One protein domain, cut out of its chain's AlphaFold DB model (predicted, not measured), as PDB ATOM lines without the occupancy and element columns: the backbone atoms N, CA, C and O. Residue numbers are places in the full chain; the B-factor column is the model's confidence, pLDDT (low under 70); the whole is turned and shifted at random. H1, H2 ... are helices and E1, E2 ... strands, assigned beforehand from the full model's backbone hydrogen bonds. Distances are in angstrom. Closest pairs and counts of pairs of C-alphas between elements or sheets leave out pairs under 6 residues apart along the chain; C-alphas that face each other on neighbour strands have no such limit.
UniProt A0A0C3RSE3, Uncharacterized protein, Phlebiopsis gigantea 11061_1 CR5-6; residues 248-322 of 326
ATOM      1  N   TYR A 248     -44.206  -0.091  -4.175       91.25
ATOM      2  CA  TYR A 248     -45.018   0.903  -3.492       91.25
ATOM      3  C   TYR A 248     -45.491   0.320  -2.164       91.25
ATOM      4  O   TYR A 248     -46.052  -0.772  -2.120       91.25
ATOM      5  N   LEU A 249     -45.228   1.037  -1.079       89.69
ATOM      6  CA  LEU A 249     -45.580   0.634   0.273       89.69
ATOM      7  C   LEU A 249     -46.456   1.718   0.894       89.69
ATOM      8  O   LEU A 249     -46.052   2.876   0.985       89.69
ATOM      9  N   THR A 250     -47.655   1.339   1.322       89.94
ATOM     10  CA  THR A 250     -48.546   2.216   2.087       89.94
ATOM     11  C   THR A 250     -48.408   1.838   3.559       89.94
ATOM     12  O   THR A 250     -48.836   0.741   3.925       89.94
ATOM     13  N   PRO A 251     -47.773   2.673   4.402       83.94
ATOM     14  CA  PRO A 251     -47.587   2.348   5.810       83.94
ATOM     15  C   PRO A 251     -48.952   2.215   6.497       83.94
ATOM     16  O   PRO A 251     -49.756   3.142   6.470       83.94
ATOM     17  N   MET A 252     -49.223   1.046   7.086       83.81
ATOM     18  CA  MET A 252     -50.445   0.800   7.872       83.81
ATOM     19  C   MET A 252     -50.239   1.034   9.375       83.81
ATOM     20  O   MET A 252     -51.205   1.075  10.129       83.81
ATOM     21  N   VAL A 253     -48.985   1.158   9.809       82.44
ATOM     22  CA  VAL A 253     -48.577   1.369  11.202       82.44
ATOM     23  C   VAL A 253     -47.495   2.445  11.254       82.44
ATOM     24  O   VAL A 253     -46.769   2.636  10.277       82.44
ATOM     25  N   GLU A 254     -47.385   3.136  12.389       76.38
ATOM     26  CA  GLU A 254     -46.355   4.162  12.606       76.38
ATOM     27  C   GLU A 254     -44.933   3.568  12.572       76.38
ATOM     28  O   GLU A 254     -44.016   4.212  12.062       76.38
ATOM     29  N   ASP A 255     -44.752   2.317  13.022       75.69
ATOM     30  CA  ASP A 255     -43.454   1.625  13.014       75.69
ATOM     31  C   ASP A 255     -43.195   0.862  11.700       75.69
ATOM     32  O   ASP A 255     -43.248  -0.365  11.586       75.69
ATOM     33  N   TYR A 256     -42.964   1.638  10.647       71.88
ATOM     34  CA  TYR A 256     -42.741   1.141   9.290       71.88
ATOM     35  C   TYR A 256     -41.399   0.402   9.103       71.88
ATOM     36  O   TYR A 256     -41.256  -0.435   8.198       71.88
ATOM     37  N   ASP A 257     -40.392   0.711   9.922       76.19
ATOM     38  CA  ASP A 257     -39.038   0.187   9.731       76.19
ATOM     39  C   ASP A 257     -38.961  -1.327   9.927       76.19
ATOM     40  O   ASP A 257     -38.180  -1.993   9.234       76.19
ATOM     41  N   GLU A 258     -39.805  -1.880  10.797       72.00
ATOM     42  CA  GLU A 258     -39.902  -3.317  11.020       72.00
ATOM     43  C   GLU A 258     -40.516  -4.044   9.811       72.00
ATOM     44  O   GLU A 258     -39.910  -4.985   9.292       72.00
ATOM     45  N   GLN A 259     -41.637  -3.553   9.264       69.81
ATOM     46  CA  GLN A 259     -42.270  -4.148   8.074       69.81
ATOM     47  C   GLN A 259     -41.319  -4.175   6.873       69.81
ATOM     48  O   GLN A 259     -41.212  -5.179   6.167       69.81
ATOM     49  N   SER A 260     -40.578  -3.090   6.646       70.62
ATOM     50  CA  SER A 260     -39.658  -2.976   5.511       70.62
ATOM     51  C   SER A 260     -38.511  -4.001   5.544       70.62
ATOM     52  O   SER A 260     -38.044  -4.432   4.481       70.62
ATOM     53  N   ARG A 261     -38.055  -4.420   6.733       70.38
ATOM     54  CA  ARG A 261     -36.991  -5.432   6.875       70.38
ATOM     55  C   ARG A 261     -37.469  -6.819   6.460       70.38
ATOM     56  O   ARG A 261     -36.724  -7.527   5.787       70.38
ATOM     57  N   THR A 262     -38.713  -7.166   6.777       70.06
ATOM     58  CA  THR A 262     -39.311  -8.470   6.450       70.06
ATOM     59  C   THR A 262     -39.393  -8.707   4.943       70.06
ATOM     60  O   THR A 262     -39.184  -9.821   4.472       70.06
ATOM     61  N   PHE A 263     -39.626  -7.651   4.161       68.69
ATOM     62  CA  PHE A 263     -39.777  -7.767   2.710       68.69
ATOM     63  C   PHE A 263     -38.457  -7.702   1.923       68.69
ATOM     64  O   PHE A 263     -38.464  -7.968   0.720       68.69
ATOM     65  N   ASN A 264     -37.321  -7.379   2.550       69.19
ATOM     66  CA  ASN A 264     -36.023  -7.286   1.866       69.19
ATOM     67  C   ASN A 264     -35.022  -8.309   2.416       69.19
ATOM     68  O   ASN A 264     -34.112  -7.935   3.164       69.19
ATOM     69  N   PRO A 265     -35.148  -9.593   2.045       60.62
ATOM     70  CA  PRO A 265     -34.251 -10.622   2.537       60.62
ATOM     71  C   PRO A 265     -32.874 -10.483   1.867       60.62
ATOM     72  O   PRO A 265     -32.591 -11.070   0.829       60.62
ATOM     73  N   GLY A 266     -31.994  -9.688   2.478       73.31
ATOM     74  CA  GLY A 266     -30.549  -9.788   2.264       73.31
ATOM     75  C   GLY A 266     -29.973  -8.916   1.152       73.31
ATOM     76  O   GLY A 266     -29.427  -9.420   0.168       73.31
ATOM     77  N   LEU A 267     -29.979  -7.594   1.357       87.75
ATOM     78  CA  LEU A 267     -29.083  -6.705   0.611       87.75
ATOM     79  C   LEU A 267     -27.632  -7.183   0.768       87.75
ATOM     80  O   LEU A 267     -27.122  -7.345   1.879       87.75
ATOM     81  N   LYS A 268     -26.950  -7.401  -0.355       90.00
ATOM     82  CA  LYS A 268     -25.549  -7.830  -0.379       90.00
ATOM     83  C   LYS A 268     -24.635  -6.660  -0.009       90.00
ATOM     84  O   LYS A 268     -24.984  -5.487  -0.168       90.00
ATOM     85  N   LYS A 269     -23.404  -6.965   0.422       89.69
ATOM     86  CA  LYS A 269     -22.369  -5.948   0.684       89.69
ATOM     87  C   LYS A 269     -22.240  -4.995  -0.515       89.69
ATOM     88  O   LYS A 269     -21.954  -5.424  -1.631       89.69
ATOM     89  N   GLY A 270     -22.420  -3.697  -0.264       89.75
ATOM     90  CA  GLY A 270     -22.348  -2.647  -1.286       89.75
ATOM     91  C   GLY A 270     -23.691  -2.244  -1.908       89.75
ATOM     92  O   GLY A 270     -23.685  -1.368  -2.776       89.75
ATOM     93  N   GLN A 271     -24.805  -2.827  -1.462       93.00
ATOM     94  CA  GLN A 271     -26.172  -2.419  -1.801       93.00
ATOM     95  C   GLN A 271     -26.802  -1.624  -0.638       93.00
ATOM     96  O   GLN A 271     -26.430  -1.824   0.518       93.00
ATOM     97  N   LYS A 272     -27.739  -0.714  -0.931       93.44
ATOM     98  CA  LYS A 272     -28.619  -0.074   0.068       93.44
ATOM     99  C   LYS A 272     -30.057  -0.093  -0.404       93.44
ATOM    100  O   LYS A 272     -30.311  -0.079  -1.602       93.44
ATOM    101  N   LEU A 273     -30.960   0.014   0.555       92.62
ATOM    102  CA  LEU A 273     -32.342   0.373   0.310       92.62
ATOM    103  C   LEU A 273     -32.448   1.894   0.152       92.62
ATOM    104  O   LEU A 273     -31.951   2.645   0.993       92.62
ATOM    105  N   VAL A 274     -33.075   2.350  -0.922       93.56
ATOM    106  CA  VAL A 274     -33.484   3.740  -1.129       93.56
ATOM    107  C   VAL A 274     -34.989   3.806  -0.969       93.56
ATOM    108  O   VAL A 274     -35.714   2.953  -1.473       93.56
ATOM    109  N   ARG A 275     -35.451   4.828  -0.253       92.38
ATOM    110  CA  ARG A 275     -36.866   5.110  -0.040       92.38
ATOM    111  C   ARG A 275     -37.159   6.524  -0.508       92.38
ATOM    112  O   ARG A 275     -36.365   7.434  -0.282       92.38
ATOM    113  N   THR A 276     -38.280   6.700  -1.181       92.44
ATOM    114  CA  THR A 276     -38.782   7.990  -1.647       92.44
ATOM    115  C   THR A 276     -40.231   8.106  -1.210       92.44
ATOM    116  O   THR A 276     -41.066   7.314  -1.635       92.44
ATOM    117  N   VAL A 277     -40.521   9.075  -0.345       89.94
ATOM    118  CA  VAL A 277     -41.894   9.387   0.061       89.94
ATOM    119  C   VAL A 277     -42.552  10.164  -1.075       89.94
ATOM    120  O   VAL A 277     -42.028  11.187  -1.517       89.94
ATOM    121  N   LEU A 278     -43.665   9.650  -1.582       87.56
ATOM    122  CA  LEU A 278     -44.455  10.280  -2.632       87.56
ATOM    123  C   LEU A 278     -45.460  11.268  -2.017       87.56
ATOM    124  O   LEU A 278     -45.802  11.131  -0.842       87.56
ATOM    125  N   PRO A 279     -45.991  12.235  -2.791       83.94
ATOM    126  CA  PRO A 279     -46.979  13.198  -2.290       83.94
ATOM    127  C   PRO A 279     -48.237  12.568  -1.671       83.94
ATOM    128  O   PRO A 279     -48.900  13.199  -0.858       83.94
ATOM    129  N   THR A 280     -48.558  11.323  -2.034       85.00
ATOM    130  CA  THR A 280     -49.680  10.546  -1.485       85.00
ATOM    131  C   THR A 280     -49.409   9.968  -0.091       85.00
ATOM    132  O   THR A 280     -50.297   9.353   0.487       85.00
ATOM    133  N   GLY A 281     -48.184  10.090   0.430       87.50
ATOM    134  CA  GLY A 281     -47.724   9.392   1.636       87.50
ATOM    135  C   GLY A 281     -47.250   7.955   1.381       87.50
ATOM    136  O   GLY A 281     -46.649   7.341   2.259       87.50
ATOM    137  N   THR A 282     -47.454   7.419   0.173       90.44
ATOM    138  CA  THR A 282     -46.900   6.125  -0.248       90.44
ATOM    139  C   THR A 282     -45.375   6.203  -0.333       90.44
ATOM    140  O   THR A 282     -44.813   7.197  -0.790       90.44
ATOM    141  N   ILE A 283     -44.689   5.137   0.065       91.44
ATOM    142  CA  ILE A 283     -43.234   5.026   0.003       91.44
ATOM    143  C   ILE A 283     -42.864   4.166  -1.203       91.44
ATOM    144  O   ILE A 283     -43.185   2.981  -1.250       91.44
ATOM    145  N   LEU A 284     -42.152   4.748  -2.167       92.69
ATOM    146  CA  LEU A 284     -41.464   3.989  -3.206       92.69
ATOM    147  C   LEU A 284     -40.120   3.517  -2.654       92.69
ATOM    148  O   LEU A 284     -39.288   4.330  -2.247       92.69
ATOM    149  N   GLN A 285     -39.898   2.211  -2.645       93.75
ATOM    150  CA  GLN A 285     -38.696   1.599  -2.095       93.75
ATOM    151  C   GLN A 285     -37.991   0.727  -3.131       93.75
ATOM    152  O   GLN A 285     -38.656  -0.020  -3.837       93.75
ATOM    153  N   GLU A 286     -36.659   0.774  -3.180       94.50
ATOM    154  CA  GLU A 286     -35.832  -0.005  -4.111       94.50
ATOM    155  C   GLU A 286     -34.444  -0.296  -3.536       94.50
ATOM    156  O   GLU A 286     -33.855   0.553  -2.862       94.50
ATOM    157  N   GLY A 287     -33.871  -1.458  -3.845       94.12
ATOM    158  CA  GLY A 287     -32.450  -1.702  -3.622       94.12
ATOM    159  C   GLY A 287     -31.588  -1.145  -4.749       94.12
ATOM    160  O   GLY A 287     -31.833  -1.394  -5.927       94.12
ATOM    161  N   VAL A 288     -30.508  -0.452  -4.394       94.31
ATOM    162  CA  VAL A 288     -29.538   0.092  -5.352       94.31
ATOM    163  C   VAL A 288     -28.109  -0.294  -4.985       94.31
ATOM    164  O   VAL A 288     -27.736  -0.355  -3.808       94.31
ATOM    165  N   ALA A 289     -27.262  -0.497  -5.992       91.94
ATOM    166  CA  ALA A 289     -25.827  -0.673  -5.795       91.94
ATOM    167  C   ALA A 289     -25.140   0.681  -5.514       91.94
ATOM    168  O   ALA A 289     -25.161   1.597  -6.332       91.94
ATOM    169  N   ILE A 290     -24.466   0.834  -4.372       88.88
ATOM    170  CA  ILE A 290     -23.847   2.117  -3.973       88.88
ATOM    171  C   ILE A 290     -22.417   2.231  -4.487       88.88
ATOM    172  O   ILE A 290     -22.037   3.237  -5.075       88.88
ATOM    173  N   ARG A 291     -21.609   1.195  -4.250       80.88
ATOM    174  CA  ARG A 291     -20.152   1.257  -4.451       80.88
ATOM    175  C   ARG A 291     -19.632   0.234  -5.438       80.88
ATOM    176  O   ARG A 291     -18.632   0.500  -6.089       80.88
ATOM    177  N   ARG A 292     -20.291  -0.922  -5.532       76.50
ATOM    178  CA  ARG A 292     -19.843  -1.986  -6.421       76.50
ATOM    179  C   ARG A 292     -20.076  -1.543  -7.874       76.50
ATOM    180  O   ARG A 292     -21.184  -1.071  -8.154       76.50
ATOM    181  N   PRO A 293     -19.057  -1.624  -8.742       83.38
ATOM    182  CA  PRO A 293     -19.259  -1.608 -10.183       83.38
ATOM    183  C   PRO A 293     -20.136  -2.798 -10.567       83.38
ATOM    184  O   PRO A 293     -20.132  -3.816  -9.862       83.38
ATOM    185  N   ASP A 294     -20.869  -2.684 -11.665       87.38
ATOM    186  CA  ASP A 294     -21.569  -3.846 -12.208       87.38
ATOM    187  C   ASP A 294     -20.553  -4.934 -12.577       87.38
ATOM    188  O   ASP A 294     -19.375  -4.648 -12.808       87.38
ATOM    189  N   HIS A 295     -20.978  -6.195 -12.570       88.00
ATOM    190  CA  HIS A 295     -20.129  -7.252 -13.112       88.00
ATOM    191  C   HIS A 295     -20.007  -7.034 -14.632       88.00
ATOM    192  O   HIS A 295     -21.021  -6.682 -15.238       88.00
ATOM    193  N   PRO A 296     -18.825  -7.217 -15.249       86.50
ATOM    194  CA  PRO A 296     -18.664  -7.057 -16.697       86.50
ATOM    195  C   PRO A 296     -19.714  -7.829 -17.514       86.50
ATOM    196  O   PRO A 296     -20.282  -7.283 -18.447       86.50
ATOM    197  N   ASP A 297     -20.067  -9.041 -17.080       85.25
ATOM    198  CA  ASP A 297     -21.068  -9.891 -17.751       85.25
ATOM    199  C   ASP A 297     -22.515  -9.355 -17.717       85.25
ATOM    200  O   ASP A 297     -23.371  -9.839 -18.451       85.25
ATOM    201  N   ILE A 298     -22.822  -8.387 -16.845       86.69
ATOM    202  CA  ILE A 298     -24.169  -7.798 -16.688       86.69
ATOM    203  C   ILE A 298     -24.153  -6.285 -16.911       86.69
ATOM    204  O   ILE A 298     -24.955  -5.537 -16.346       86.69
ATOM    205  N   THR A 299     -23.202  -5.812 -17.707       90.25
ATOM    206  CA  THR A 299     -23.080  -4.404 -18.054       90.25
ATOM    207  C   THR A 299     -22.717  -4.257 -19.524       90.25
ATOM    208  O   THR A 299     -22.576  -5.234 -20.254       90.25
ATOM    209  N   ALA A 300     -22.627  -3.015 -19.968       88.69
ATOM    210  CA  ALA A 300     -22.292  -2.674 -21.333       88.69
ATOM    211  C   ALA A 300     -21.399  -1.437 -21.336       88.69
ATOM    212  O   ALA A 300     -21.335  -0.684 -20.358       88.69
ATOM    213  N   CYS A 301     -20.696  -1.220 -22.443       87.00
ATOM    214  CA  CYS A 301     -19.915  -0.019 -22.656       87.00
ATOM    215  C   CYS A 301     -20.828   1.199 -22.499       87.00
ATOM    216  O   CYS A 301     -21.858   1.299 -23.153       87.00
ATOM    217  N   THR A 302     -20.434   2.153 -21.670       85.38
ATOM    218  CA  THR A 302     -21.164   3.404 -21.486       85.38
ATOM    219  C   THR A 302     -21.299   4.151 -22.812       85.38
ATOM    220  O   THR A 302     -22.369   4.644 -23.112       85.38
ATOM    221  N   ASN A 303     -20.256   4.209 -23.647       84.88
ATOM    222  CA  ASN A 303     -20.292   5.026 -24.865       84.88
ATOM    223  C   ASN A 303     -21.102   4.407 -26.015       84.88
ATOM    224  O   ASN A 303     -21.790   5.123 -26.728       84.88
ATOM    225  N   CYS A 304     -20.981   3.096 -26.230       78.38
ATOM    226  CA  CYS A 304     -21.647   2.432 -27.352       78.38
ATOM    227  C   CYS A 304     -22.656   1.364 -26.911       78.38
ATOM    228  O   CYS A 304     -23.638   1.133 -27.590       78.38
ATOM    229  N   GLY A 305     -22.515   0.746 -25.746       81.44
ATOM    230  CA  GLY A 305     -23.382  -0.361 -25.338       81.44
ATOM    231  C   GLY A 305     -22.880  -1.740 -25.780       81.44
ATOM    232  O   GLY A 305     -23.544  -2.736 -25.510       81.44
ATOM    233  N   SER A 306     -21.686  -1.824 -26.376       83.00
ATOM    234  CA  SER A 306     -20.998  -3.098 -26.613       83.00
ATOM    235  C   SER A 306     -20.755  -3.833 -25.289       83.00
ATOM    236  O   SER A 306     -20.284  -3.196 -24.346       83.00
ATOM    237  N   PRO A 307     -21.012  -5.144 -25.195       83.88
ATOM    238  CA  PRO A 307     -20.683  -5.950 -24.018       83.88
ATOM    239  C   PRO A 307     -19.230  -6.463 -24.027       83.88
ATOM    240  O   PRO A 307     -18.794  -7.088 -23.064       83.88
ATOM    241  N   ASN A 308     -18.469  -6.207 -25.095       84.00
ATOM    242  CA  ASN A 308     -17.160  -6.821 -25.319       84.00
ATOM    243  C   ASN A 308     -15.998  -5.935 -24.838       84.00
ATOM    244  O   ASN A 308     -16.063  -4.703 -24.892       84.00
ATOM    245  N   ASP A 309     -14.920  -6.580 -24.376       86.25
ATOM    246  CA  ASP A 309     -13.649  -5.956 -23.959       86.25
ATOM    247  C   ASP A 309     -13.783  -4.816 -22.936       86.25
ATOM    248  O   ASP A 309     -13.034  -3.830 -22.940       86.25
ATOM    249  N   LEU A 310     -14.744  -4.964 -22.025       88.81
ATOM    250  CA  LEU A 310     -15.089  -3.943 -21.049       88.81
ATOM    251  C   LEU A 310     -13.977  -3.706 -20.029       88.81
ATOM    252  O   LEU A 310     -13.570  -4.590 -19.273       88.81
ATOM    253  N   LYS A 311     -13.538  -2.452 -19.944       89.75
ATOM    254  CA  LYS A 311     -12.572  -1.970 -18.957       89.75
ATOM    255  C   LYS A 311     -13.243  -0.958 -18.048       89.75
ATOM    256  O   LYS A 311     -13.880  -0.014 -18.514       89.75
ATOM    257  N   ALA A 312     -13.089  -1.145 -16.742       88.88
ATOM    258  CA  ALA A 312     -13.557  -0.167 -15.772       88.88
ATOM    259  C   ALA A 312     -12.733   1.124 -15.902       88.88
ATOM    260  O   ALA A 312     -11.501   1.088 -15.881       88.88
ATOM    261  N   CYS A 313     -13.403   2.272 -16.000       85.69
ATOM    262  CA  CYS A 313     -12.725   3.564 -16.045       85.69
ATOM    263  C   CYS A 313     -11.951   3.818 -14.745       85.69
ATOM    264  O   CYS A 313     -12.515   3.730 -13.655       85.69
ATOM    265  N   SER A 314     -10.674   4.188 -14.837       82.81
ATOM    266  CA  SER A 314      -9.811   4.403 -13.664       82.81
ATOM    267  C   SER A 314     -10.297   5.544 -12.757       82.81
ATOM    268  O   SER A 314     -10.184   5.436 -11.530       82.81
ATOM    269  N   GLY A 315     -10.873   6.598 -13.351       84.50
ATOM    270  CA  GLY A 315     -11.425   7.758 -12.646       84.50
ATOM    271  C   GLY A 315     -12.781   7.478 -11.997       84.50
ATOM    272  O   GLY A 315     -12.933   7.615 -10.786       84.50
ATOM    273  N   PHE A 316     -13.766   7.039 -12.787       78.12
ATOM    274  CA  PHE A 316     -15.137   6.837 -12.298       78.12
ATOM    275  C   PHE A 316     -15.351   5.491 -11.590       78.12
ATOM    276  O   PHE A 316     -16.279   5.373 -10.790       78.12
ATOM    277  N   ARG A 317     -14.523   4.473 -11.879       79.12
ATOM    278  CA  ARG A 317     -14.528   3.079 -11.370       79.12
ATOM    279  C   ARG A 317     -15.840   2.300 -11.472       79.12
ATOM    280  O   ARG A 317     -15.841   1.109 -11.206       79.12
ATOM    281  N   GLN A 318     -16.942   2.944 -11.836       78.75
ATOM    282  CA  GLN A 318     -18.281   2.364 -11.926       78.75
ATOM    283  C   GLN A 318     -18.746   2.178 -13.370       78.75
ATOM    284  O   GLN A 318     -19.663   1.400 -13.600       78.75
ATOM    285  N   LYS A 319     -18.127   2.897 -14.311       84.44
ATOM    286  CA  LYS A 319     -18.455   2.871 -15.737       84.44
ATOM    287  C   LYS A 319     -17.481   1.979 -16.495       84.44
ATOM    288  O   LYS A 319     -16.287   1.972 -16.176       84.44
ATOM    289  N   TYR A 320     -17.997   1.282 -17.499       87.56
ATOM    290  CA  TYR A 320     -17.227   0.409 -18.372       87.56
ATOM    291  C   TYR A 320     -17.129   0.995 -19.771       87.56
ATOM    292  O   TYR A 320     -18.081   1.579 -20.278       87.56
ATOM    293  N   TYR A 321     -15.975   0.822 -20.399       87.56
ATOM    294  CA  TYR A 321     -15.717   1.264 -21.762       87.56
ATOM    295  C   TYR A 321     -15.000   0.146 -22.514       87.56
ATOM    296  O   TYR A 321     -14.119  -0.505 -21.955       87.56
ATOM    297  N   CYS A 322     -15.350  -0.068 -23.782       84.25
ATOM    298  CA  CYS A 322     -14.640  -1.001 -24.665       84.25
ATOM    299  C   CYS A 322     -13.321  -0.415 -25.217       84.25
ATOM    300  O   CYS A 322     -12.526  -1.116 -25.839       84.25
TER     301      CYS A 322
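Overview. This is residues 248 to 322 of the 326 residues of an uncharacterized protein of Phlebiopsis gigantea 11061_1 CR5-6 (UniProt A0A0C3RSE3). With little regular structure, the model is a two-stranded hairpin of E1 and E2 running on into a looped head, residues 290 to 322, with no named element; residues 252 to 258, of which 256 to 258 belong to H1, stick out. The printed part has 75 residues, 21 of them in named elements, in the order H1, E1, E2; the class is mixed and the sheet antiparallel. It is only just extended, close to loose, with a radius of gyration of the C-alphas of 17.1 A and spans of 50 by 26 by 20 A.

Along the chain. H1 is residues 256 to 262, from C-alpha 256 at (-42.741, 1.141, 9.290). E1 is residues 271 to 277, 19.7 A long. E2 is residues 283 to 289, 19.2 A long, ending at C-alpha 289 at (-25.827, -0.673, -5.795).

Arrangement. Residues 248 to 249 pair antiparallel with 283 to 284 of E2. In H1, 2 of 3 O i to N i+4 pairs are within hydrogen-bond range. H1 and E2 are apart. E1 and E2 form a hairpin, antiparallel at 157 degrees; N 274 and O 286 are 2.8 A apart, within hydrogen-bond range. Residues 311 to 312 pair antiparallel with 320 to 321.

Size, cuts and confidence. The two C-alphas farthest apart, of Val 253 and Asp 309, are 50.1 A apart. The printed part has no cut. The link from E1 to E2 is tight, that from H1 to E1 short. Residues 259 and 263 to 265 have pLDDT under 70.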